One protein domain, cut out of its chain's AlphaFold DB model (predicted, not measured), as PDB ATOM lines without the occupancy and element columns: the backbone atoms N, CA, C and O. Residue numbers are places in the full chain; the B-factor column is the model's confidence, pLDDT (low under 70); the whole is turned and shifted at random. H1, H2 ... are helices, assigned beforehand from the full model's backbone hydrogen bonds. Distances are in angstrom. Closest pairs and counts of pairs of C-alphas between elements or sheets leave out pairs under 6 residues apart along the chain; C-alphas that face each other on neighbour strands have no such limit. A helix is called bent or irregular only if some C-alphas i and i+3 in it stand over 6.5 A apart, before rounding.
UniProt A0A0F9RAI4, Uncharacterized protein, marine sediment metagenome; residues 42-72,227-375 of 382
ATOM      1  N   LYS A  42     -33.479  24.069  28.697       94.31
ATOM      2  CA  LYS A  42     -33.005  23.281  27.554       94.31
ATOM      3  C   LYS A  42     -31.906  22.311  27.974       94.31
ATOM      4  O   LYS A  42     -31.036  22.643  28.778       94.31
ATOM      5  N   ILE A  43     -31.928  21.119  27.389       90.44
ATOM      6  CA  ILE A  43     -30.902  20.095  27.598       90.44
ATOM      7  C   ILE A  43     -30.568  19.417  26.271       90.44
ATOM      8  O   ILE A  43     -31.346  19.464  25.321       90.44
ATOM      9  N   ILE A  44     -29.403  18.782  26.204       87.44
ATOM     10  CA  ILE A  44     -29.007  17.885  25.116       87.44
ATOM     11  C   ILE A  44     -28.816  16.488  25.699       87.44
ATOM     12  O   ILE A  44     -28.556  16.361  26.895       87.44
ATOM     13  N   PHE A  45     -28.952  15.449  24.876       84.88
ATOM     14  CA  PHE A  45     -28.668  14.088  25.327       84.88
ATOM     15  C   PHE A  45     -27.239  14.000  25.863       84.88
ATOM     16  O   PHE A  45     -26.300  14.494  25.228       84.88
ATOM     17  N   THR A  46     -27.086  13.394  27.037       70.56
ATOM     18  CA  THR A  46     -25.789  13.258  27.691       70.56
ATOM     19  C   THR A  46     -24.856  12.439  26.804       70.56
ATOM     20  O   THR A  46     -25.194  11.345  26.356       70.56
ATOM     21  N   ASN A  47     -23.656  12.957  26.556       64.88
ATOM     22  CA  ASN A  47     -22.551  12.168  26.036       64.88
ATOM     23  C   ASN A  47     -21.366  12.340  26.983       64.88
ATOM     24  O   ASN A  47     -20.717  13.383  26.984       64.88
ATOM     25  N   HIS A  48     -21.053  11.303  27.759       53.78
ATOM     26  CA  HIS A  48     -19.933  11.329  28.705       53.78
ATOM     27  C   HIS A  48     -18.575  11.605  28.034       53.78
ATOM     28  O   HIS A  48     -17.648  12.071  28.689       53.78
ATOM     29  N   ASN A  49     -18.471  11.385  26.720       44.75
ATOM     30  CA  ASN A  49     -17.257  11.594  25.936       44.75
ATOM     31  C   ASN A  49     -17.244  12.920  25.152       44.75
ATOM     32  O   ASN A  49     -16.312  13.157  24.380       44.75
ATOM     33  N   TYR A  50     -18.262  13.779  25.295       58.78
ATOM     34  CA  TYR A  50     -18.348  15.037  24.549       58.78
ATOM     35  C   TYR A  50     -19.000  16.156  25.359       58.78
ATOM     36  O   TYR A  50     -20.173  16.094  25.716       58.78
ATOM     37  N   SER A  51     -18.245  17.234  25.552       61.81
ATOM     38  CA  SER A  51     -18.767  18.523  25.994       61.81
ATOM     39  C   SER A  51     -18.626  19.509  24.832       61.81
ATOM     40  O   SER A  51     -17.508  19.645  24.318       61.81
ATOM     41  N   PRO A  52     -19.714  20.163  24.379       63.56
ATOM     42  CA  PRO A  52     -19.642  21.135  23.296       63.56
ATOM     43  C   PRO A  52     -18.627  22.231  23.621       63.56
ATOM     44  O   PRO A  52     -18.656  22.825  24.699       63.56
ATOM     45  N   SER A  53     -17.710  22.492  22.693       71.38
ATOM     46  CA  SER A  53     -16.723  23.548  22.876       71.38
ATOM     47  C   SER A  53     -17.353  24.932  22.696       71.38
ATOM     48  O   SER A  53     -17.970  25.189  21.668       71.38
ATOM     49  N   ASN A  54     -17.088  25.861  23.621       76.31
ATOM     50  CA  ASN A  54     -17.406  27.294  23.457       76.31
ATOM     51  C   ASN A  54     -16.451  28.019  22.483       76.31
ATOM     52  O   ASN A  54     -16.541  29.228  22.299       76.31
ATOM     53  N   ASP A  55     -15.499  27.291  21.897       88.81
ATOM     54  CA  ASP A  55     -14.560  27.805  20.899       88.81
ATOM     55  C   ASP A  55     -15.111  27.504  19.504       88.81
ATOM     56  O   ASP A  55     -15.217  26.337  19.111       88.81
ATOM     57  N   ASP A  56     -15.430  28.569  18.767       90.19
ATOM     58  CA  ASP A  56     -16.028  28.511  17.434       90.19
ATOM     59  C   ASP A  56     -15.230  27.637  16.462       90.19
ATOM     60  O   ASP A  56     -15.809  26.862  15.697       90.19
ATOM     61  N   PHE A  57     -13.900  27.723  16.468       91.56
ATOM     62  CA  PHE A  57     -13.075  26.980  15.519       91.56
ATOM     63  C   PHE A  57     -12.915  25.514  15.927       91.56
ATOM     64  O   PHE A  57     -12.854  24.618  15.079       91.56
ATOM     65  N   LYS A  58     -12.877  25.233  17.231       91.06
ATOM     66  CA  LYS A  58     -12.925  23.863  17.738       91.06
ATOM     67  C   LYS A  58     -14.258  23.199  17.394       91.06
ATOM     68  O   LYS A  58     -14.220  22.079  16.893       91.06
ATOM     69  N   LEU A  59     -15.384  23.903  17.533       90.56
ATOM     70  CA  LEU A  59     -16.696  23.402  17.116       90.56
ATOM     71  C   LEU A  59     -16.712  23.066  15.614       90.56
ATOM     72  O   LEU A  59     -17.148  21.988  15.221       90.56
ATOM     73  N   PHE A  60     -16.129  23.918  14.762       92.75
ATOM     74  CA  PHE A  60     -15.990  23.628  13.328       92.75
ATOM     75  C   PHE A  60     -15.218  22.324  13.064       92.75
ATOM     76  O   PHE A  60     -15.623  21.498  12.242       92.75
ATOM     77  N   ARG A  61     -14.104  22.111  13.776       91.06
ATOM     78  CA  ARG A  61     -13.306  20.880  13.650       91.06
ATOM     79  C   ARG A  61     -14.055  19.655  14.165       91.06
ATOM     80  O   ARG A  61     -14.012  18.613  13.520       91.06
ATOM     81  N   GLU A  62     -14.774  19.773  15.275       88.81
ATOM     82  CA  GLU A  62     -15.604  18.694  15.820       88.81
ATOM     83  C   GLU A  62     -16.720  18.291  14.847       88.81
ATOM     84  O   GLU A  62     -17.006  17.100  14.707       88.81
ATOM     85  N   PHE A  63     -17.294  19.253  14.112       89.94
ATOM     86  CA  PHE A  63     -18.275  18.978  13.059       89.94
ATOM     87  C   PHE A  63     -17.671  18.122  11.947       89.94
ATOM     88  O   PHE A  63     -18.225  17.085  11.580       89.94
ATOM     89  N   LEU A  64     -16.505  18.530  11.438       89.88
ATOM     90  CA  LEU A  64     -15.781  17.801  10.395       89.88
ATOM     91  C   LEU A  64     -15.380  16.392  10.836       89.88
ATOM     92  O   LEU A  64     -15.427  15.455  10.044       89.88
ATOM     93  N   GLU A  65     -15.014  16.235  12.105       85.06
ATOM     94  CA  GLU A  65     -14.667  14.946  12.699       85.06
ATOM     95  C   GLU A  65     -15.897  14.103  13.084       85.06
ATOM     96  O   GLU A  65     -15.741  13.030  13.665       85.06
ATOM     97  N   ASN A  66     -17.112  14.550  12.738       80.12
ATOM     98  CA  ASN A  66     -18.379  13.870  13.014       80.12
ATOM     99  C   ASN A  66     -18.651  13.652  14.519       80.12
ATOM    100  O   ASN A  66     -19.407  12.752  14.888       80.12
ATOM    101  N   LYS A  67     -18.051  14.478  15.384       80.44
ATOM    102  CA  LYS A  67     -18.136  14.379  16.853       80.44
ATOM    103  C   LYS A  67     -19.323  15.123  17.458       80.44
ATOM    104  O   LYS A  67     -19.677  14.866  18.601       80.44
ATOM    105  N   ILE A  68     -19.937  16.027  16.700       75.12
ATOM    106  CA  ILE A  68     -21.104  16.784  17.167       75.12
ATOM    107  C   ILE A  68     -22.356  15.928  17.030       75.12
ATOM    108  O   ILE A  68     -22.482  15.221  16.038       75.12
ATOM    109  N   HIS A  69     -23.287  16.048  17.973       72.31
ATOM    110  CA  HIS A  69     -24.547  15.309  18.049       72.31
ATOM    111  C   HIS A  69     -24.335  13.804  18.223       72.31
ATOM    112  O   HIS A  69     -23.898  13.085  17.315       72.31
ATOM    113  N   VAL A  70     -24.705  13.329  19.409       70.75
ATOM    114  CA  VAL A  70     -24.853  11.908  19.698       70.75
ATOM    115  C   VAL A  70     -26.328  11.591  19.777       70.75
ATOM    116  O   VAL A  70     -27.099  12.304  20.415       70.75
ATOM    117  N   TYR A  71     -26.704  10.529  19.079       82.94
ATOM    118  CA  TYR A  71     -28.056  10.014  19.108       82.94
ATOM    119  C   TYR A  71     -28.083   8.857  20.099       82.94
ATOM    120  O   TYR A  71     -27.338   7.890  19.895       82.94
ATOM    121  N   PRO A  72     -28.926   8.933  21.140       86.75
ATOM    122  CA  PRO A  72     -29.184   7.779  21.977       86.75
ATOM    123  C   PRO A  72     -29.567   6.583  21.102       86.75
ATOM    124  O   PRO A  72     -30.235   6.736  20.073       86.75
ATOM    125  N   TYR A 227     -38.315   6.770  26.491       87.19
ATOM    126  CA  TYR A 227     -36.868   6.577  26.568       87.19
ATOM    127  C   TYR A 227     -36.151   7.633  25.718       87.19
ATOM    128  O   TYR A 227     -36.694   8.105  24.716       87.19
ATOM    129  N   ASP A 228     -34.911   7.993  26.060       88.38
ATOM    130  CA  ASP A 228     -34.178   9.030  25.310       88.38
ATOM    131  C   ASP A 228     -34.053   8.679  23.817       88.38
ATOM    132  O   ASP A 228     -34.114   9.555  22.954       88.38
ATOM    133  N   VAL A 229     -33.964   7.387  23.492       89.69
ATOM    134  CA  VAL A 229     -33.970   6.881  22.115       89.69
ATOM    135  C   VAL A 229     -35.298   7.137  21.392       89.69
ATOM    136  O   VAL A 229     -35.312   7.494  20.215       89.69
ATOM    137  N   ASP A 230     -36.426   7.036  22.093       92.12
ATOM    138  CA  ASP A 230     -37.751   7.310  21.537       92.12
ATOM    139  C   ASP A 230     -37.953   8.790  21.272       92.12
ATOM    140  O   ASP A 230     -38.422   9.178  20.199       92.12
ATOM    141  N   ILE A 231     -37.554   9.608  22.242       94.00
ATOM    142  CA  ILE A 231     -37.586  11.059  22.126       94.00
ATOM    143  C   ILE A 231     -36.675  11.494  20.971       94.00
ATOM    144  O   ILE A 231     -37.106  12.253  20.105       94.00
ATOM    145  N   SER A 232     -35.453  10.961  20.898       94.06
ATOM    146  CA  SER A 232     -34.504  11.215  19.810       94.06
ATOM    147  C   SER A 232     -35.094  10.885  18.438       94.06
ATOM    148  O   SER A 232     -34.980  11.690  17.509       94.06
ATOM    149  N   ASP A 233     -35.765   9.743  18.294       95.25
ATOM    150  CA  ASP A 233     -36.378   9.343  17.029       95.25
ATOM    151  C   ASP A 233     -37.461  10.341  16.582       95.25
ATOM    152  O   ASP A 233     -37.463  10.758  15.420       95.25
ATOM    153  N   ILE A 234     -38.334  10.792  17.495       97.38
ATOM    154  CA  ILE A 234     -39.364  11.808  17.202       97.38
ATOM    155  C   ILE A 234     -38.715  13.134  16.787       97.38
ATOM    156  O   ILE A 234     -39.080  13.701  15.754       97.38
ATOM    157  N   ILE A 235     -37.721  13.604  17.551       97.00
ATOM    158  CA  ILE A 235     -36.987  14.847  17.264       97.00
ATOM    159  C   ILE A 235     -36.377  14.797  15.866       97.00
ATOM    160  O   ILE A 235     -36.460  15.769  15.125       97.00
ATOM    161  N   ASN A 236     -35.789  13.668  15.471       95.88
ATOM    162  CA  ASN A 236     -35.113  13.552  14.181       95.88
ATOM    163  C   ASN A 236     -36.061  13.492  12.984       95.88
ATOM    164  O   ASN A 236     -35.671  13.904  11.887       95.88
ATOM    165  N   VAL A 237     -37.287  13.004  13.173       97.25
ATOM    166  CA  VAL A 237     -38.336  13.117  12.154       97.25
ATOM    167  C   VAL A 237     -38.836  14.560  12.074       97.25
ATOM    168  O   VAL A 237     -38.896  15.113  10.978       97.25
ATOM    169  N   ALA A 238     -39.109  15.201  13.215       96.88
ATOM    170  CA  ALA A 238     -39.534  16.601  13.262       96.88
ATOM    171  C   ALA A 238     -38.483  17.539  12.646       96.88
ATOM    172  O   ALA A 238     -38.800  18.392  11.827       96.88
ATOM    173  N   LEU A 239     -37.206  17.338  12.949       94.94
ATOM    174  CA  LEU A 239     -36.105  18.108  12.376       94.94
ATOM    175  C   LEU A 239     -36.107  18.059  10.835       94.94
ATOM    176  O   LEU A 239     -35.843  19.067  10.178       94.94
ATOM    177  N   PHE A 240     -36.431  16.901  10.252       94.31
ATOM    178  CA  PHE A 240     -36.343  16.636   8.814       94.31
ATOM    179  C   PHE A 240     -37.671  16.827   8.049       94.31
ATOM    180  O   PHE A 240     -37.706  16.591   6.841       94.31
ATOM    181  N   HIS A 241     -38.762  17.250   8.705       90.06
ATOM    182  CA  HIS A 241     -40.110  17.144   8.128       90.06
ATOM    183  C   HIS A 241     -40.301  17.899   6.801       90.06
ATOM    184  O   HIS A 241     -40.947  17.381   5.894       90.06
ATOM    185  N   ASP A 242     -39.697  19.082   6.638       87.88
ATOM    186  CA  ASP A 242     -39.803  19.892   5.409       87.88
ATOM    187  C   ASP A 242     -39.131  19.236   4.192       87.88
ATOM    188  O   ASP A 242     -39.351  19.638   3.052       87.88
ATOM    189  N   ASN A 243     -38.302  18.217   4.418       85.50
ATOM    190  CA  ASN A 243     -37.630  17.460   3.370       85.50
ATOM    191  C   ASN A 243     -38.347  16.142   3.027       85.50
ATOM    192  O   ASN A 243     -37.847  15.376   2.194       85.50
ATOM    193  N   LEU A 244     -39.490  15.852   3.659       87.44
ATOM    194  CA  LEU A 244     -40.330  14.708   3.314       87.44
ATOM    195  C   LEU A 244     -41.091  14.972   2.006       87.44
ATOM    196  O   LEU A 244     -41.449  16.101   1.687       87.44
ATOM    197  N   ILE A 245     -41.330  13.909   1.233       85.00
ATOM    198  CA  ILE A 245     -41.983  13.976  -0.083       85.00
ATOM    199  C   ILE A 245     -43.012  12.853  -0.248       85.00
ATOM    200  O   ILE A 245     -42.833  11.759   0.304       85.00
ATOM    201  N   GLY A 246     -44.052  13.109  -1.051       88.88
ATOM    202  CA  GLY A 246     -45.141  12.161  -1.324       88.88
ATOM    203  C   GLY A 246     -45.836  11.699  -0.043       88.88
ATOM    204  O   GLY A 246     -45.864  12.442   0.930       88.88
ATOM    205  N   ASN A 247     -46.286  10.443   0.006       84.00
ATOM    206  CA  ASN A 247     -47.052   9.867   1.127       84.00
ATOM    207  C   ASN A 247     -46.397  10.006   2.519       84.00
ATOM    208  O   ASN A 247     -47.051   9.823   3.540       84.00
ATOM    209  N   LYS A 248     -45.097  10.320   2.597       89.06
ATOM    210  CA  LYS A 248     -44.408  10.562   3.873       89.06
ATOM    211  C   LYS A 248     -44.826  11.876   4.522       89.06
ATOM    212  O   LYS A 248     -44.780  11.965   5.745       89.06
ATOM    213  N   ILE A 249     -45.198  12.881   3.724       90.88
ATOM    214  CA  ILE A 249     -45.745  14.131   4.256       90.88
ATOM    215  C   ILE A 249     -47.122  13.883   4.868       90.88
ATOM    216  O   ILE A 249     -47.416  14.413   5.933       90.88
ATOM    217  N   ASP A 250     -47.912  12.998   4.257       92.12
ATOM    218  CA  ASP A 250     -49.218  12.597   4.773       92.12
ATOM    219  C   ASP A 250     -49.062  11.822   6.084       92.12
ATOM    220  O   ASP A 250     -49.704  12.170   7.070       92.12
ATOM    221  N   GLU A 251     -48.132  10.855   6.156       94.19
ATOM    222  CA  GLU A 251     -47.820  10.163   7.420       94.19
ATOM    223  C   GLU A 251     -47.342  11.136   8.513       94.19
ATOM    224  O   GLU A 251     -47.705  10.966   9.675       94.19
ATOM    225  N   TRP A 252     -46.547  12.157   8.170       94.56
ATOM    226  CA  TRP A 252     -46.131  13.194   9.122       94.56
ATOM    227  C   TRP A 252     -47.312  14.049   9.599       94.56
ATOM    228  O   TRP A 252     -47.437  14.318  10.792       94.56
ATOM    229  N   ASN A 253     -48.203  14.442   8.690       93.69
ATOM    230  CA  ASN A 253     -49.397  15.208   9.033       93.69
ATOM    231  C   ASN A 253     -50.337  14.396   9.937       93.69
ATOM    232  O   ASN A 253     -50.811  14.912  10.947       93.69
ATOM    233  N   GLU A 254     -50.551  13.112   9.631       94.56
ATOM    234  CA  GLU A 254     -51.316  12.184  10.474       94.56
ATOM    235  C   GLU A 254     -50.657  11.963  11.844       94.56
ATOM    236  O   GLU A 254     -51.355  11.781  12.849       94.56
ATOM    237  N   ALA A 255     -49.321  12.010  11.913       94.94
ATOM    238  CA  ALA A 255     -48.584  11.836  13.158       94.94
ATOM    239  C   ALA A 255     -48.902  12.916  14.197       94.94
ATOM    240  O   ALA A 255     -48.787  12.645  15.386       94.94
ATOM    241  N   TRP A 256     -49.403  14.095  13.804       94.25
ATOM    242  CA  TRP A 256     -49.867  15.093  14.774       94.25
ATOM    243  C   TRP A 256     -50.960  14.569  15.712       94.25
ATOM    244  O   TRP A 256     -50.996  14.942  16.887       94.25
ATOM    245  N   GLY A 257     -51.785  13.632  15.234       93.38
ATOM    246  CA  GLY A 257     -52.800  12.974  16.049       93.38
ATOM    247  C   GLY A 257     -52.229  12.211  17.251       93.38
ATOM    248  O   GLY A 257     -52.942  12.028  18.237       93.38
ATOM    249  N   SER A 258     -50.955  11.792  17.227       94.62
ATOM    250  CA  SER A 258     -50.328  11.135  18.381       94.62
ATOM    251  C   SER A 258     -50.052  12.110  19.526       94.62
ATOM    252  O   SER A 258     -50.200  11.725  20.681       94.62
ATOM    253  N   PHE A 259     -49.691  13.365  19.235       95.81
ATOM    254  CA  PHE A 259     -49.448  14.376  20.270       95.81
ATOM    255  C   PHE A 259     -50.754  14.833  20.925       95.81
ATOM    256  O   PHE A 259     -50.805  14.974  22.145       95.81
ATOM    257  N   ASP A 260     -51.829  15.002  20.147       93.38
ATOM    258  CA  ASP A 260     -53.147  15.305  20.723       93.38
ATOM    259  C   ASP A 260     -53.646  14.140  21.584       93.38
ATOM    260  O   ASP A 260     -54.000  14.341  22.744       93.38
ATOM    261  N   SER A 261     -53.543  12.901  21.087       90.81
ATOM    262  CA  SER A 261     -53.889  11.710  21.875       90.81
ATOM    263  C   SER A 261     -53.086  11.633  23.178       90.81
ATOM    264  O   SER A 261     -53.665  11.408  24.237       90.81
ATOM    265  N   ALA A 262     -51.767  11.848  23.117       91.69
ATOM    266  CA  ALA A 262     -50.881  11.785  24.275       91.69
ATOM    267  C   ALA A 262     -51.203  12.878  25.308       91.69
ATOM    268  O   ALA A 262     -51.410  12.562  26.477       91.69
ATOM    269  N   THR A 263     -51.325  14.140  24.887       91.50
ATOM    270  CA  THR A 263     -51.660  15.256  25.793       91.50
ATOM    271  C   THR A 263     -53.055  15.124  26.412       91.50
ATOM    272  O   THR A 263     -53.249  15.506  27.565       91.50
ATOM    273  N   ASN A 264     -54.019  14.527  25.703       88.75
ATOM    274  CA  ASN A 264     -55.367  14.281  26.228       88.75
ATOM    275  C   ASN A 264     -55.413  13.226  27.343       88.75
ATOM    276  O   ASN A 264     -56.335  13.269  28.155       88.75
ATOM    277  N   THR A 265     -54.438  12.311  27.426       85.00
ATOM    278  CA  THR A 265     -54.380  11.341  28.539       85.00
ATOM    279  C   THR A 265     -54.173  12.018  29.891       85.00
ATOM    280  O   THR A 265     -54.582  11.465  30.909       85.00
ATOM    281  N   ARG A 266     -53.518  13.194  29.902       81.44
ATOM    282  CA  ARG A 266     -53.084  13.918  31.110       81.44
ATOM    283  C   ARG A 266     -52.327  13.031  32.108       81.44
ATOM    284  O   ARG A 266     -52.333  13.296  33.306       81.44
ATOM    285  N   ASN A 267     -51.699  11.967  31.613       88.81
ATOM    286  CA  ASN A 267     -50.893  11.060  32.411       88.81
ATOM    287  C   ASN A 267     -49.562  11.738  32.769       88.81
ATOM    288  O   ASN A 267     -48.914  12.319  31.895       88.81
ATOM    289  N   SER A 268     -49.153  11.641  34.033       88.81
ATOM    290  CA  SER A 268     -47.984  12.351  34.560       88.81
ATOM    291  C   SER A 268     -46.691  11.991  33.817       88.81
ATOM    292  O   SER A 268     -45.965  12.894  33.397       88.81
ATOM    293  N   ARG A 269     -46.453  10.700  33.547       87.38
ATOM    294  CA  ARG A 269     -45.300  10.201  32.778       87.38
ATOM    295  C   ARG A 269     -45.299  10.725  31.348       87.38
ATOM    296  O   ARG A 269     -44.277  11.201  30.856       87.38
ATOM    297  N   ILE A 270     -46.448  10.679  30.671       90.38
ATOM    298  CA  ILE A 270     -46.576  11.187  29.296       90.38
ATOM    299  C   ILE A 270     -46.308  12.694  29.256       90.38
ATOM    300  O   ILE A 270     -45.579  13.163  28.379       90.38
ATOM    301  N   THR A 271     -46.825  13.454  30.220       93.75
ATOM    302  CA  THR A 271     -46.531  14.886  30.352       93.75
ATOM    303  C   THR A 271     -45.033  15.124  30.550       93.75
ATOM    304  O   THR A 271     -44.458  15.951  29.839       93.75
ATOM    305  N   SER A 272     -44.358  14.342  31.397       92.81
ATOM    306  CA  SER A 272     -42.896  14.404  31.567       92.81
ATOM    307  C   SER A 272     -42.126  14.093  30.286       92.81
ATOM    308  O   SER A 272     -41.131  14.761  29.979       92.81
ATOM    309  N   ASN A 273     -42.585  13.115  29.505       93.75
ATOM    310  CA  ASN A 273     -41.990  12.758  28.218       93.75
ATOM    311  C   ASN A 273     -42.147  13.887  27.196       93.75
ATOM    312  O   ASN A 273     -41.192  14.209  26.491       93.75
ATOM    313  N   ILE A 274     -43.314  14.538  27.149       96.31
ATOM    314  CA  ILE A 274     -43.574  15.682  26.265       96.31
ATOM    315  C   ILE A 274     -42.736  16.900  26.679       96.31
ATOM    316  O   ILE A 274     -42.129  17.541  25.822       96.31
ATOM    317  N   ILE A 275     -42.630  17.194  27.979       96.12
ATOM    318  CA  ILE A 275     -41.743  18.254  28.486       96.12
ATOM    319  C   ILE A 275     -40.293  17.956  28.082       96.12
ATOM    320  O   ILE A 275     -39.604  18.822  27.544       96.12
ATOM    321  N   SER A 276     -39.838  16.718  28.278       95.44
ATOM    322  CA  SER A 276     -38.486  16.285  27.905       95.44
ATOM    323  C   SER A 276     -38.242  16.415  26.400       95.44
ATOM    324  O   SER A 276     -37.216  16.956  25.992       95.44
ATOM    325  N   LEU A 277     -39.209  16.011  25.572       97.00
ATOM    326  CA  LEU A 277     -39.177  16.187  24.122       97.00
ATOM    327  C   LEU A 277     -38.974  17.656  23.733       97.00
ATOM    328  O   LEU A 277     -38.127  17.949  22.888       97.00
ATOM    329  N   CYS A 278     -39.697  18.583  24.363       97.81
ATOM    330  CA  CYS A 278     -39.547  20.019  24.127       97.81
ATOM    331  C   CYS A 278     -38.169  20.540  24.566       97.81
ATOM    332  O   CYS A 278     -37.517  21.257  23.804       97.81
ATOM    333  N   ARG A 279     -37.694  20.140  25.753       96.12
ATOM    334  CA  ARG A 279     -36.379  20.541  26.282       96.12
ATOM    335  C   ARG A 279     -35.230  20.080  25.386       96.12
ATOM    336  O   ARG A 279     -34.363  20.890  25.058       96.12
ATOM    337  N   TYR A 280     -35.250  18.815  24.963       95.31
ATOM    338  CA  TYR A 280     -34.250  18.257  24.053       95.31
ATOM    339  C   TYR A 280     -34.328  18.880  22.659       95.31
ATOM    340  O   TYR A 280     -33.298  19.236  22.095       95.31
ATOM    341  N   SER A 281     -35.533  19.069  22.111       96.75
ATOM    342  CA  SER A 281     -35.712  19.698  20.794       96.75
ATOM    343  C   SER A 281     -35.099  21.099  20.748       96.75
ATOM    344  O   SER A 281     -34.375  21.425  19.811       96.75
ATOM    345  N   MET A 282     -35.344  21.918  21.776       96.94
ATOM    346  CA  MET A 282     -34.809  23.279  21.849       96.94
ATOM    347  C   MET A 282     -33.298  23.300  22.104       96.94
ATOM    348  O   MET A 282     -32.596  24.080  21.468       96.94
ATOM    349  N   GLY A 283     -32.777  22.422  22.970       93.81
ATOM    350  CA  GLY A 283     -31.331  22.302  23.192       93.81
ATOM    351  C   GLY A 283     -30.570  21.843  21.943       93.81
ATOM    352  O   GLY A 283     -29.525  22.400  21.612       93.81
ATOM    353  N   ILE A 284     -31.122  20.880  21.198       93.94
ATOM    354  CA  ILE A 284     -30.569  20.433  19.911       93.94
ATOM    355  C   ILE A 284     -30.652  21.554  18.871       93.94
ATOM    356  O   ILE A 284     -29.688  21.772  18.142       93.94
ATOM    357  N   ALA A 285     -31.758  22.300  18.810       95.19
ATOM    358  CA  ALA A 285     -31.875  23.441  17.905       95.19
ATOM    359  C   ALA A 285     -30.789  24.496  18.173       95.19
ATOM    360  O   ALA A 285     -30.144  24.946  17.231       95.19
ATOM    361  N   ASP A 286     -30.532  24.840  19.438       93.88
ATOM    362  CA  ASP A 286     -29.485  25.803  19.795       93.88
ATOM    363  C   ASP A 286     -28.075  25.266  19.481       93.88
ATOM    364  O   ASP A 286     -27.231  26.012  18.982       93.88
ATOM    365  N   GLN A 287     -27.826  23.963  19.667       91.31
ATOM    366  CA  GLN A 287     -26.566  23.332  19.251       91.31
ATOM    367  C   GLN A 287     -26.367  23.393  17.727       91.31
ATOM    368  O   GLN A 287     -25.282  23.745  17.265       91.31
ATOM    369  N   ILE A 288     -27.396  23.081  16.932       93.00
ATOM    370  CA  ILE A 288     -27.334  23.180  15.464       93.00
ATOM    371  C   ILE A 288     -27.073  24.630  15.034       93.00
ATOM    372  O   ILE A 288     -26.276  24.857  14.128       93.00
ATOM    373  N   ASP A 289     -27.704  25.607  15.687       93.56
ATOM    374  CA  ASP A 289     -27.533  27.036  15.400       93.56
ATOM    375  C   ASP A 289     -26.077  27.483  15.644       93.56
ATOM    376  O   ASP A 289     -25.441  28.080  14.773       93.56
ATOM    377  N   GLN A 290     -25.488  27.084  16.779       91.81
ATOM    378  CA  GLN A 290     -24.074  27.335  17.091       91.81
ATOM    379  C   GLN A 290     -23.129  26.716  16.051       91.81
ATOM    380  O   GLN A 290     -22.188  27.366  15.583       91.81
ATOM    381  N   VAL A 291     -23.396  25.473  15.641       91.75
ATOM    382  CA  VAL A 291     -22.632  24.807  14.578       91.75
ATOM    383  C   VAL A 291     -22.769  25.556  13.258       91.75
ATOM    384  O   VAL A 291     -21.773  25.728  12.559       91.75
ATOM    385  N   SER A 292     -23.962  26.046  12.930       93.00
ATOM    386  CA  SER A 292     -24.216  26.797  11.699       93.00
ATOM    387  C   SER A 292     -23.413  28.095  11.657       93.00
ATOM    388  O   SER A 292     -22.752  28.388  10.657       93.00
ATOM    389  N   ILE A 293     -23.378  28.828  12.772       93.12
ATOM    390  CA  ILE A 293     -22.571  30.044  12.931       93.12
ATOM    391  C   ILE A 293     -21.082  29.732  12.736       93.12
ATOM    392  O   ILE A 293     -20.396  30.416  11.971       93.12
ATOM    393  N   SER A 294     -20.587  28.681  13.389       93.56
ATOM    394  CA  SER A 294     -19.195  28.233  13.280       93.56
ATOM    395  C   SER A 294     -18.828  27.815  11.847       93.56
ATOM    396  O   SER A 294     -17.818  28.266  11.293       93.56
ATOM    397  N   LEU A 295     -19.688  27.032  11.189       93.81
ATOM    398  CA  LEU A 295     -19.533  26.655   9.785       93.81
ATOM    399  C   LEU A 295     -19.473  27.888   8.887       93.81
ATOM    400  O   LEU A 295     -18.626  27.957   7.996       93.81
ATOM    401  N   ASN A 296     -20.333  28.881   9.116       94.19
ATOM    402  CA  ASN A 296     -20.394  30.053   8.252       94.19
ATOM    403  C   ASN A 296     -19.065  30.820   8.297       94.19
ATOM    404  O   ASN A 296     -18.518  31.180   7.253       94.19
ATOM    405  N   LYS A 297     -18.485  30.952   9.496       95.31
ATOM    406  CA  LYS A 297     -17.181  31.593   9.719       95.31
ATOM    407  C   LYS A 297     -16.006  30.818   9.118       95.31
ATOM    408  O   LYS A 297     -15.028  31.438   8.702       95.31
ATOM    409  N   HIS A 298     -16.058  29.484   9.093       95.69
ATOM    410  CA  HIS A 298     -14.856  28.666   8.878       95.69
ATOM    411  C   HIS A 298     -14.895  27.703   7.684       95.69
ATOM    412  O   HIS A 298     -13.847  27.171   7.328       95.69
ATOM    413  N   HIS A 299     -16.030  27.510   7.002       94.44
ATOM    414  CA  HIS A 299     -16.175  26.502   5.938       94.44
ATOM    415  C   HIS A 299     -15.121  26.588   4.821       94.44
ATOM    416  O   HIS A 299     -14.735  25.558   4.270       94.44
ATOM    417  N   ARG A 300     -14.632  27.791   4.487       94.25
ATOM    418  CA  ARG A 300     -13.618  27.991   3.433       94.25
ATOM    419  C   ARG A 300     -12.231  27.497   3.826       94.25
ATOM    420  O   ARG A 300     -11.484  27.080   2.944       94.25
ATOM    421  N   LYS A 301     -11.929  27.442   5.127       94.94
ATOM    422  CA  LYS A 301     -10.624  27.005   5.637       94.94
ATOM    423  C   LYS A 301     -10.261  25.584   5.206       94.94
ATOM    424  O   LYS A 301      -9.087  25.261   5.115       94.94
ATOM    425  N   ILE A 302     -11.239  24.735   4.866       93.94
ATOM    426  CA  ILE A 302     -10.978  23.370   4.372       93.94
ATOM    427  C   ILE A 302     -10.136  23.333   3.079       93.94
ATOM    428  O   ILE A 302      -9.482  22.329   2.780       93.94
ATOM    429  N   LEU A 303     -10.154  24.422   2.305       94.12
ATOM    430  CA  LEU A 303      -9.377  24.577   1.074       94.12
ATOM    431  C   LEU A 303      -7.943  25.066   1.347       94.12
ATOM    432  O   LEU A 303      -7.079  24.965   0.481       94.12
ATOM    433  N   GLU A 304      -7.670  25.558   2.555       93.75
ATOM    434  CA  GLU A 304      -6.383  26.117   2.953       93.75
ATOM    435  C   GLU A 304      -5.454  24.999   3.458       93.75
ATOM    436  O   GLU A 304      -5.699  24.369   4.488       93.75
ATOM    437  N   LYS A 305      -4.373  24.711   2.719       93.19
ATOM    438  CA  LYS A 305      -3.473  23.575   3.015       93.19
ATOM    439  C   LYS A 305      -2.610  23.764   4.267       93.19
ATOM    440  O   LYS A 305      -2.152  22.773   4.829       93.19
ATOM    441  N   ASN A 306      -2.380  25.004   4.691       93.31
ATOM    442  CA  ASN A 306      -1.700  25.330   5.948       93.31
ATOM    443  C   ASN A 306      -2.564  24.970   7.168       93.31
ATOM    444  O   ASN A 306      -2.055  24.377   8.113       93.31
ATOM    445  N   GLU A 307      -3.859  25.290   7.127       91.25
ATOM    446  CA  GLU A 307      -4.793  25.055   8.234       91.25
ATOM    447  C   GLU A 307      -5.300  23.604   8.243       91.25
ATOM    448  O   GLU A 307      -5.360  22.946   9.282       91.25
ATOM    449  N   PHE A 308      -5.626  23.072   7.061       93.69
ATOM    450  CA  PHE A 308      -6.062  21.694   6.863       93.69
ATOM    451  C   PHE A 308      -5.076  20.985   5.936       93.69
ATOM    452  O   PHE A 308      -5.362  20.861   4.751       93.69
ATOM    453  N   PRO A 309      -3.916  20.494   6.401       95.06
ATOM    454  CA  PRO A 309      -2.994  19.729   5.561       95.06
ATOM    455  C   PRO A 309      -3.585  18.370   5.157       95.06
ATOM    456  O   PRO A 309      -4.577  17.910   5.721       95.06
ATOM    457  N   ASP A 310      -2.977  17.702   4.175       95.12
ATOM    458  CA  ASP A 310      -3.526  16.469   3.581       95.12
ATOM    459  C   ASP A 310      -3.789  15.365   4.614       95.12
ATOM    460  O   ASP A 310      -4.854  14.751   4.599       95.12
ATOM    461  N   LYS A 311      -2.905  15.218   5.611       93.12
ATOM    462  CA  LYS A 311      -3.096  14.295   6.746       93.12
ATOM    463  C   LYS A 311      -4.395  14.552   7.522       93.12
ATOM    464  O   LYS A 311      -5.011  13.621   8.037       93.12
ATOM    465  N   VAL A 312      -4.825  15.812   7.627       92.50
ATOM    466  CA  VAL A 312      -6.081  16.179   8.299       92.50
ATOM    467  C   VAL A 312      -7.279  15.834   7.416       92.50
ATOM    468  O   VAL A 312      -8.259  15.298   7.926       92.50
ATOM    469  N   ILE A 313      -7.200  16.055   6.100       94.31
ATOM    470  CA  ILE A 313      -8.255  15.631   5.164       94.31
ATOM    471  C   ILE A 313      -8.422  14.113   5.183       94.31
ATOM    472  O   ILE A 313      -9.547  13.623   5.266       94.31
ATOM    473  N   GLU A 314      -7.321  13.362   5.183       91.56
ATOM    474  CA  GLU A 314      -7.339  11.907   5.343       91.56
ATOM    475  C   GLU A 314      -8.027  11.500   6.648       91.56
ATOM    476  O   GLU A 314      -8.903  10.635   6.635       91.56
ATOM    477  N   LYS A 315      -7.686  12.154   7.767       90.19
ATOM    478  CA  LYS A 315      -8.322  11.911   9.068       90.19
ATOM    479  C   LYS A 315      -9.829  12.179   9.030       90.19
ATOM    480  O   LYS A 315     -10.597  11.340   9.491       90.19
ATOM    481  N   ILE A 316     -10.261  13.299   8.446       89.69
ATOM    482  CA  ILE A 316     -11.685  13.617   8.260       89.69
ATOM    483  C   ILE A 316     -12.360  12.529   7.424       89.69
ATOM    484  O   ILE A 316     -13.437  12.055   7.776       89.69
ATOM    485  N   CYS A 317     -11.721  12.072   6.348       88.88
ATOM    486  CA  CYS A 317     -12.303  11.057   5.474       88.88
ATOM    487  C   CYS A 317     -12.452   9.694   6.141       88.88
ATOM    488  O   CYS A 317     -13.338   8.931   5.755       88.88
ATOM    489  N   LYS A 318     -11.648   9.396   7.167       84.00
ATOM    490  CA  LYS A 318     -11.809   8.168   7.950       84.00
ATOM    491  C   LYS A 318     -13.161   8.127   8.661       84.00
ATOM    492  O   LYS A 318     -13.735   7.056   8.739       84.00
ATOM    493  N   THR A 319     -13.742   9.267   9.054       79.25
ATOM    494  CA  THR A 319     -15.038   9.331   9.773       79.25
ATOM    495  C   THR A 319     -16.219   8.679   9.043       79.25
ATOM    496  O   THR A 319     -17.251   8.405   9.656       79.25
ATOM    497  N   SER A 320     -16.120   8.451   7.728       76.94
ATOM    498  CA  SER A 320     -17.175   7.807   6.956       76.94
ATOM    499  C   SER A 320     -16.610   6.991   5.803       76.94
ATOM    500  O   SER A 320     -15.884   7.507   4.956       76.94
ATOM    501  N   THR A 321     -17.094   5.757   5.678       75.75
ATOM    502  CA  THR A 321     -16.813   4.834   4.564       75.75
ATOM    503  C   THR A 321     -16.947   5.490   3.184       75.75
ATOM    504  O   THR A 321     -16.150   5.274   2.273       75.75
ATOM    505  N   GLN A 322     -17.939   6.367   3.021       82.00
ATOM    506  CA  GLN A 322     -18.190   7.097   1.777       82.00
ATOM    507  C   GLN A 322     -17.122   8.149   1.480       82.00
ATOM    508  O   GLN A 322     -16.754   8.315   0.318       82.00
ATOM    509  N   TRP A 323     -16.623   8.841   2.507       88.38
ATOM    510  CA  TRP A 323     -15.541   9.807   2.344       88.38
ATOM    511  C   TRP A 323     -14.233   9.101   2.018       88.38
ATOM    512  O   TRP A 323     -13.558   9.488   1.068       88.38
ATOM    513  N   LEU A 324     -13.930   8.008   2.720       87.31
ATOM    514  CA  LEU A 324     -12.750   7.197   2.451       87.31
ATOM    515  C   LEU A 324     -12.759   6.611   1.029       87.31
ATOM    516  O   LEU A 324     -11.761   6.711   0.318       87.31
ATOM    517  N   LYS A 325     -13.892   6.054   0.577       86.88
ATOM    518  CA  LYS A 325     -14.048   5.554  -0.803       86.88
ATOM    519  C   LYS A 325     -13.872   6.665  -1.839       86.88
ATOM    520  O   LYS A 325     -13.229   6.443  -2.862       86.88
ATOM    521  N   TYR A 326     -14.419   7.855  -1.580       91.81
ATOM    522  CA  TYR A 326     -14.260   9.001  -2.476       91.81
ATOM    523  C   TYR A 326     -12.796   9.454  -2.556       91.81
ATOM    524  O   TYR A 326     -12.278   9.622  -3.658       91.81
ATOM    525  N   LEU A 327     -12.116   9.552  -1.410       93.75
ATOM    526  CA  LEU A 327     -10.698   9.893  -1.323       93.75
ATOM    527  C   LEU A 327      -9.822   8.904  -2.094       93.75
ATOM    528  O   LEU A 327      -9.031   9.327  -2.933       93.75
ATOM    529  N   LYS A 328     -10.009   7.594  -1.874       92.25
ATOM    530  CA  LYS A 328      -9.266   6.536  -2.583       92.25
ATOM    531  C   LYS A 328      -9.451   6.615  -4.104       92.25
ATOM    532  O   LYS A 328      -8.516   6.342  -4.845       92.25
ATOM    533  N   LYS A 329     -10.647   6.984  -4.572       95.69
ATOM    534  CA  LYS A 329     -10.988   7.018  -6.003       95.69
ATOM    535  C   LYS A 329     -10.575   8.313  -6.711       95.69
ATOM    536  O   LYS A 329     -10.254   8.270  -7.894       95.69
ATOM    537  N   HIS A 330     -10.644   9.455  -6.029       96.38
ATOM    538  CA  HIS A 330     -10.540  10.777  -6.661       96.38
ATOM    539  C   HIS A 330      -9.365  11.628  -6.159       96.38
ATOM    540  O   HIS A 330      -9.087  12.676  -6.740       96.38
ATOM    541  N   GLY A 331      -8.661  11.199  -5.108       96.50
ATOM    542  CA  GLY A 331      -7.517  11.915  -4.546       96.50
ATOM    543  C   GLY A 331      -7.893  13.094  -3.639       96.50
ATOM    544  O   GLY A 331      -9.064  13.446  -3.457       96.50
ATOM    545  N   LEU A 332      -6.869  13.699  -3.032       96.00
ATOM    546  CA  LEU A 332      -6.999  14.706  -1.969       96.00
ATOM    547  C   LEU A 332      -7.696  15.992  -2.423       96.00
ATOM    548  O   LEU A 332      -8.624  16.450  -1.762       96.00
ATOM    549  N   GLU A 333      -7.294  16.555  -3.562       95.38
ATOM    550  CA  GLU A 333      -7.797  17.855  -4.026       95.38
ATOM    551  C   GLU A 333      -9.294  17.803  -4.372       95.38
ATOM    552  O   GLU A 333     -10.089  18.618  -3.902       95.38
ATOM    553  N   ALA A 334      -9.720  16.774  -5.114       96.31
ATOM    554  CA  ALA A 334     -11.135  16.547  -5.403       96.31
ATOM    555  C   ALA A 334     -11.946  16.329  -4.115       96.31
ATOM    556  O   ALA A 334     -13.081  16.795  -3.994       96.31
ATOM    557  N   THR A 335     -11.351  15.657  -3.129       96.19
ATOM    558  CA  THR A 335     -11.984  15.409  -1.832       96.19
ATOM    559  C   THR A 335     -12.155  16.689  -1.022       96.19
ATOM    560  O   THR A 335     -13.241  16.907  -0.489       96.19
ATOM    561  N   ARG A 336     -11.160  17.586  -0.990       95.94
ATOM    562  CA  ARG A 336     -11.285  18.921  -0.369       95.94
ATOM    563  C   ARG A 336     -12.451  19.704  -0.953       95.94
ATOM    564  O   ARG A 336     -13.303  20.182  -0.206       95.94
ATOM    565  N   ASN A 337     -12.534  19.762  -2.280       95.62
ATOM    566  CA  ASN A 337     -13.623  20.444  -2.974       95.62
ATOM    567  C   ASN A 337     -14.981  19.807  -2.654       95.62
ATOM    568  O   ASN A 337     -15.965  20.511  -2.428       95.62
ATOM    569  N   LYS A 338     -15.040  18.474  -2.557       95.62
ATOM    570  CA  LYS A 338     -16.270  17.768  -2.189       95.62
ATOM    571  C   LYS A 338     -16.686  18.022  -0.738       95.62
ATOM    572  O   LYS A 338     -17.882  18.182  -0.492       95.62
ATOM    573  N   ILE A 339     -15.738  18.077   0.199       94.75
ATOM    574  CA  ILE A 339     -16.006  18.452   1.593       94.75
ATOM    575  C   ILE A 339     -16.478  19.906   1.647       94.75
ATOM    576  O   ILE A 339     -17.498  20.174   2.266       94.75
ATOM    577  N   SER A 340     -15.818  20.831   0.945       94.88
ATOM    578  CA  SER A 340     -16.239  22.237   0.874       94.88
ATOM    579  C   SER A 340     -17.677  22.384   0.360       94.88
ATOM    580  O   SER A 340     -18.503  23.031   1.004       94.88
ATOM    581  N   ALA A 341     -18.024  21.691  -0.730       94.88
ATOM    582  CA  ALA A 341     -19.388  21.663  -1.252       94.88
ATOM    583  C   ALA A 341     -20.391  21.059  -0.254       94.88
ATOM    584  O   ALA A 341     -21.520  21.533  -0.144       94.88
ATOM    585  N   PHE A 342     -19.988  20.027   0.493       93.69
ATOM    586  CA  PHE A 342     -20.802  19.473   1.572       93.69
ATOM    587  C   PHE A 342     -21.022  20.492   2.696       93.69
ATOM    588  O   PHE A 342     -22.161  20.669   3.112       93.69
ATOM    589  N   LEU A 343     -19.984  21.198   3.151       94.56
ATOM    590  CA  LEU A 343     -20.114  22.234   4.181       94.56
ATOM    591  C   LEU A 343     -21.070  23.342   3.734       94.56
ATOM    592  O   LEU A 343     -21.919  23.764   4.511       94.56
ATOM    593  N   PHE A 344     -20.991  23.753   2.467       93.31
ATOM    594  CA  PHE A 344     -21.913  24.733   1.900       93.31
ATOM    595  C   PHE A 344     -23.368  24.231   1.869       93.31
ATOM    596  O   PHE A 344     -24.289  24.961   2.220       93.31
ATOM    597  N   ASP A 345     -23.597  22.965   1.515       92.75
ATOM    598  CA  ASP A 345     -24.924  22.341   1.608       92.75
ATOM    599  C   ASP A 345     -25.447  22.303   3.059       92.75
ATOM    600  O   ASP A 345     -26.631  22.544   3.299       92.75
ATOM    601  N   GLN A 346     -24.571  22.060   4.039       92.38
ATOM    602  CA  GLN A 346     -24.944  22.081   5.457       92.38
ATOM    603  C   GLN A 346     -25.302  23.485   5.953       92.38
ATOM    604  O   GLN A 346     -26.268  23.612   6.703       92.38
ATOM    605  N   LEU A 347     -24.613  24.531   5.482       91.88
ATOM    606  CA  LEU A 347     -24.963  25.925   5.787       91.88
ATOM    607  C   LEU A 347     -26.387  26.278   5.373       91.88
ATOM    608  O   LEU A 347     -27.071  26.996   6.091       91.88
ATOM    609  N   ASN A 348     -26.848  25.739   4.246       89.94
ATOM    610  CA  ASN A 348     -28.211  25.979   3.785       89.94
ATOM    611  C   ASN A 348     -29.232  25.155   4.579       89.94
ATOM    612  O   ASN A 348     -30.320  25.640   4.861       89.94
ATOM    613  N   LYS A 349     -28.899  23.916   4.965       91.75
ATOM    614  CA  LYS A 349     -29.839  22.998   5.635       91.75
ATOM    615  C   LYS A 349     -30.038  23.277   7.120       91.75
ATOM    616  O   LYS A 349     -31.161  23.166   7.605       91.75
ATOM    617  N   GLN A 350     -28.974  23.614   7.844       92.25
ATOM    618  CA  GLN A 350     -29.036  23.769   9.299       92.25
ATOM    619  C   GLN A 350     -30.049  24.831   9.766       92.25
ATOM    620  O   GLN A 350     -30.831  24.509  10.659       92.25
ATOM    621  N   PRO A 351     -30.159  26.020   9.141       92.81
ATOM    622  CA  PRO A 351     -31.186  26.997   9.509       92.81
ATOM    623  C   PRO A 351     -32.618  26.459   9.383       92.81
ATOM    624  O   PRO A 351     -33.469  26.754  10.223       92.81
ATOM    625  N   HIS A 352     -32.891  25.630   8.369       93.69
ATOM    626  CA  HIS A 352     -34.192  24.973   8.225       93.69
ATOM    627  C   HIS A 352     -34.442  23.975   9.355       93.69
ATOM    628  O   HIS A 352     -35.511  23.994   9.955       93.69
ATOM    629  N   TYR A 353     -33.448  23.161   9.709       94.88
ATOM    630  CA  TYR A 353     -33.549  22.216  10.824       94.88
ATOM    631  C   TYR A 353     -33.829  22.917  12.163       94.88
ATOM    632  O   TYR A 353     -34.715  22.490  12.904       94.88
ATOM    633  N   VAL A 354     -33.139  24.029  12.440       95.81
ATOM    634  CA  VAL A 354     -33.374  24.865  13.631       95.81
ATOM    635  C   VAL A 354     -34.801  25.409  13.639       95.81
ATOM    636  O   VAL A 354     -35.506  25.301  14.645       95.81
ATOM    637  N   LYS A 355     -35.262  25.963  12.510       97.00
ATOM    638  CA  LYS A 355     -36.626  26.488  12.373       97.00
ATOM    639  C   LYS A 355     -37.680  25.400  12.598       97.00
ATOM    640  O   LYS A 355     -38.646  25.648  13.320       97.00
ATOM    641  N   ASN A 356     -37.485  24.218  12.015       97.00
ATOM    642  CA  ASN A 356     -38.405  23.087  12.140       97.00
ATOM    643  C   ASN A 356     -38.548  22.662  13.597       97.00
ATOM    644  O   ASN A 356     -39.668  22.588  14.096       97.00
ATOM    645  N   LEU A 357     -37.430  22.478  14.309       96.88
ATOM    646  CA  LEU A 357     -37.457  22.105  15.722       96.88
ATOM    647  C   LEU A 357     -38.100  23.176  16.606       96.88
ATOM    648  O   LEU A 357     -38.978  22.849  17.399       96.88
ATOM    649  N   ARG A 358     -37.747  24.458  16.434       97.25
ATOM    650  CA  ARG A 358     -38.358  25.552  17.216       97.25
ATOM    651  C   ARG A 358     -39.869  25.648  16.971       97.25
ATOM    652  O   ARG A 358     -40.644  25.795  17.913       97.25
ATOM    653  N   SER A 359     -40.307  25.520  15.715       97.31
ATOM    654  CA  SER A 359     -41.732  25.501  15.351       97.31
ATOM    655  C   SER A 359     -42.451  24.271  15.912       97.31
ATOM    656  O   SER A 359     -43.565  24.384  16.422       97.31
ATOM    657  N   PHE A 360     -41.825  23.097  15.825       97.69
ATOM    658  CA  PHE A 360     -42.339  21.853  16.385       97.69
ATOM    659  C   PHE A 360     -42.544  21.974  17.898       97.69
ATOM    660  O   PHE A 360     -43.654  21.751  18.377       97.69
ATOM    661  N   THR A 361     -41.523  22.417  18.639       97.50
ATOM    662  CA  THR A 361     -41.612  22.606  20.091       97.50
ATOM    663  C   THR A 361     -42.688  23.609  20.473       97.50
ATOM    664  O   THR A 361     -43.471  23.326  21.374       97.50
ATOM    665  N   LYS A 362     -42.782  24.743  19.767       97.50
ATOM    666  CA  LYS A 362     -43.837  25.732  20.015       97.50
ATOM    667  C   LYS A 362     -45.230  25.101  19.912       97.50
ATOM    668  O   LYS A 362     -46.014  25.234  20.842       97.50
ATOM    669  N   LYS A 363     -45.506  24.360  18.833       97.50
ATOM    670  CA  LYS A 363     -46.803  23.690  18.630       97.50
ATOM    671  C   LYS A 363     -47.098  22.643  19.704       97.50
ATOM    672  O   LYS A 363     -48.224  22.561  20.183       97.50
ATOM    673  N   VAL A 364     -46.099  21.845  20.089       97.75
ATOM    674  CA  VAL A 364     -46.257  20.823  21.135       97.75
ATOM    675  C   VAL A 364     -46.513  21.466  22.503       97.75
ATOM    676  O   VAL A 364     -47.395  21.006  23.223       97.75
ATOM    677  N   LEU A 365     -45.801  22.544  22.853       97.19
ATOM    678  CA  LEU A 365     -46.026  23.286  24.100       97.19
ATOM    679  C   LEU A 365     -47.387  23.985  24.120       97.19
ATOM    680  O   LEU A 365     -48.071  23.921  25.134       97.19
ATOM    681  N   GLU A 366     -47.804  24.618  23.021       97.44
ATOM    682  CA  GLU A 366     -49.142  25.214  22.890       97.44
ATOM    683  C   GLU A 366     -50.232  24.164  23.119       97.44
ATOM    684  O   GLU A 366     -51.156  24.379  23.905       97.44
ATOM    685  N   LEU A 367     -50.084  22.995  22.489       96.75
ATOM    686  CA  LEU A 367     -51.002  21.880  22.664       96.75
ATOM    687  C   LEU A 367     -51.022  21.389  24.114       96.75
ATOM    688  O   LEU A 367     -52.104  21.269  24.684       96.75
ATOM    689  N   LEU A 368     -49.859  21.150  24.724       96.19
ATOM    690  CA  LEU A 368     -49.766  20.719  26.119       96.19
ATOM    691  C   LEU A 368     -50.424  21.742  27.053       96.19
ATOM    692  O   LEU A 368     -51.320  21.386  27.811       96.19
ATOM    693  N   ASN A 369     -50.049  23.017  26.944       96.50
ATOM    694  CA  ASN A 369     -50.569  24.095  27.786       96.50
ATOM    695  C   ASN A 369     -52.087  24.252  27.663       96.50
ATOM    696  O   ASN A 369     -52.758  24.442  28.676       96.50
ATOM    697  N   SER A 370     -52.656  24.069  26.465       96.25
ATOM    698  CA  SER A 370     -54.115  24.093  26.280       96.25
ATOM    699  C   SER A 370     -54.843  23.040  27.126       96.25
ATOM    700  O   SER A 370     -55.967  23.262  27.573       96.25
ATOM    701  N   LYS A 371     -54.206  21.892  27.406       95.12
ATOM    702  CA  LYS A 371     -54.814  20.838  28.228       95.12
ATOM    703  C   LYS A 371     -54.755  21.137  29.722       95.12
ATOM    704  O   LYS A 371     -55.496  20.494  30.456       95.12
ATOM    705  N   TYR A 372     -53.932  22.096  30.151       94.06
ATOM    706  CA  TYR A 372     -53.709  22.467  31.554       94.06
ATOM    707  C   TYR A 372     -54.193  23.887  31.901       94.06
ATOM    708  O   TYR A 372     -54.065  24.325  33.047       94.06
ATOM    709  N   GLU A 373     -54.832  24.583  30.955       93.31
ATOM    710  CA  GLU A 373     -55.394  25.927  31.148       93.31
ATOM    711  C   GLU A 373     -56.399  25.983  32.312       93.31
ATOM    712  O   GLU A 373     -56.385  26.924  33.102       93.31
ATOM    713  N   TYR A 374     -57.206  24.931  32.491       91.19
ATOM    714  CA  TYR A 374     -58.185  24.834  33.582       91.19
ATOM    715  C   TYR A 374     -57.549  24.809  34.984       91.19
ATOM    716  O   TYR A 374     -58.203  25.176  35.957       91.19
ATOM    717  N   LEU A 375     -56.281  24.392  35.088       92.06
ATOM    718  CA  LEU A 375     -55.491  24.434  36.325       92.06
ATOM    719  C   LEU A 375     -54.683  25.726  36.456       92.06
ATOM    720  O   LEU A 375     -53.961  25.892  37.435       92.06
TER     721      LEU A 375
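Overview. This is residues 42 to 72 and 227 to 375 of the 382 residues of an uncharacterized protein of marine sediment metagenome (UniProt A0A0F9RAI4). Two long helices, H4 and the arm H6b of the bent helix H6, run side by side in opposite ways and make the long axis. H2 crosses both, H3 slants away from one end, and at the other end H5 and H6a form a small hairpin, with H1 crossing H4. The printed part has 180 residues with six named helices, H1 to H6 in chain order, and no named strand: all helix. It is only just loose, close to compact (radius of gyration of the C-alphas 19.4 A), and elongated, 63 by 38 by 25 A.

Along the chain. H6, residues 321 to 375, is one helix by its hydrogen bonds but bent: C-alphas 329 and 332 are 9.6 A apart. Find H6b, residues 332 to 375, from C-alpha 332 at (-6.999, 14.706, -1.969), 62.6 A to C-alpha 375 at (-55.491, 24.434, 36.325); H6a is residues 321 to 329. H4, residues 268 to 303, runs 52.5 A; H3 is 247 to 264, H2 228 to 243, H1 56 to 64, H5 310 to 318.

Arrangement. Look first at Ala 285 and Val 354, the closest C-alphas of H4 and H6b, 4.7 A apart; the two touch at a shallow tilt of 25 degrees. H3, H4 and H6b are an up-and-down bundle, each running against the one before. H3 touches H6b at Thr 263 and Leu 368, closest C-alphas, 5.8 A. Every O i to N i+4 pair is within hydrogen-bond range in H1, H5 and H6a; H2 has 10 of 12, H3 10 of 14, H4 28 of 32, H6b 35 of 40.

Size, cuts and confidence. Residues 73 to 226 are not printed; C-alphas 72 and 227 are 9.0 A apart across the cut. No link printed whole is long. Residues 47 to 52 are under pLDDT 70.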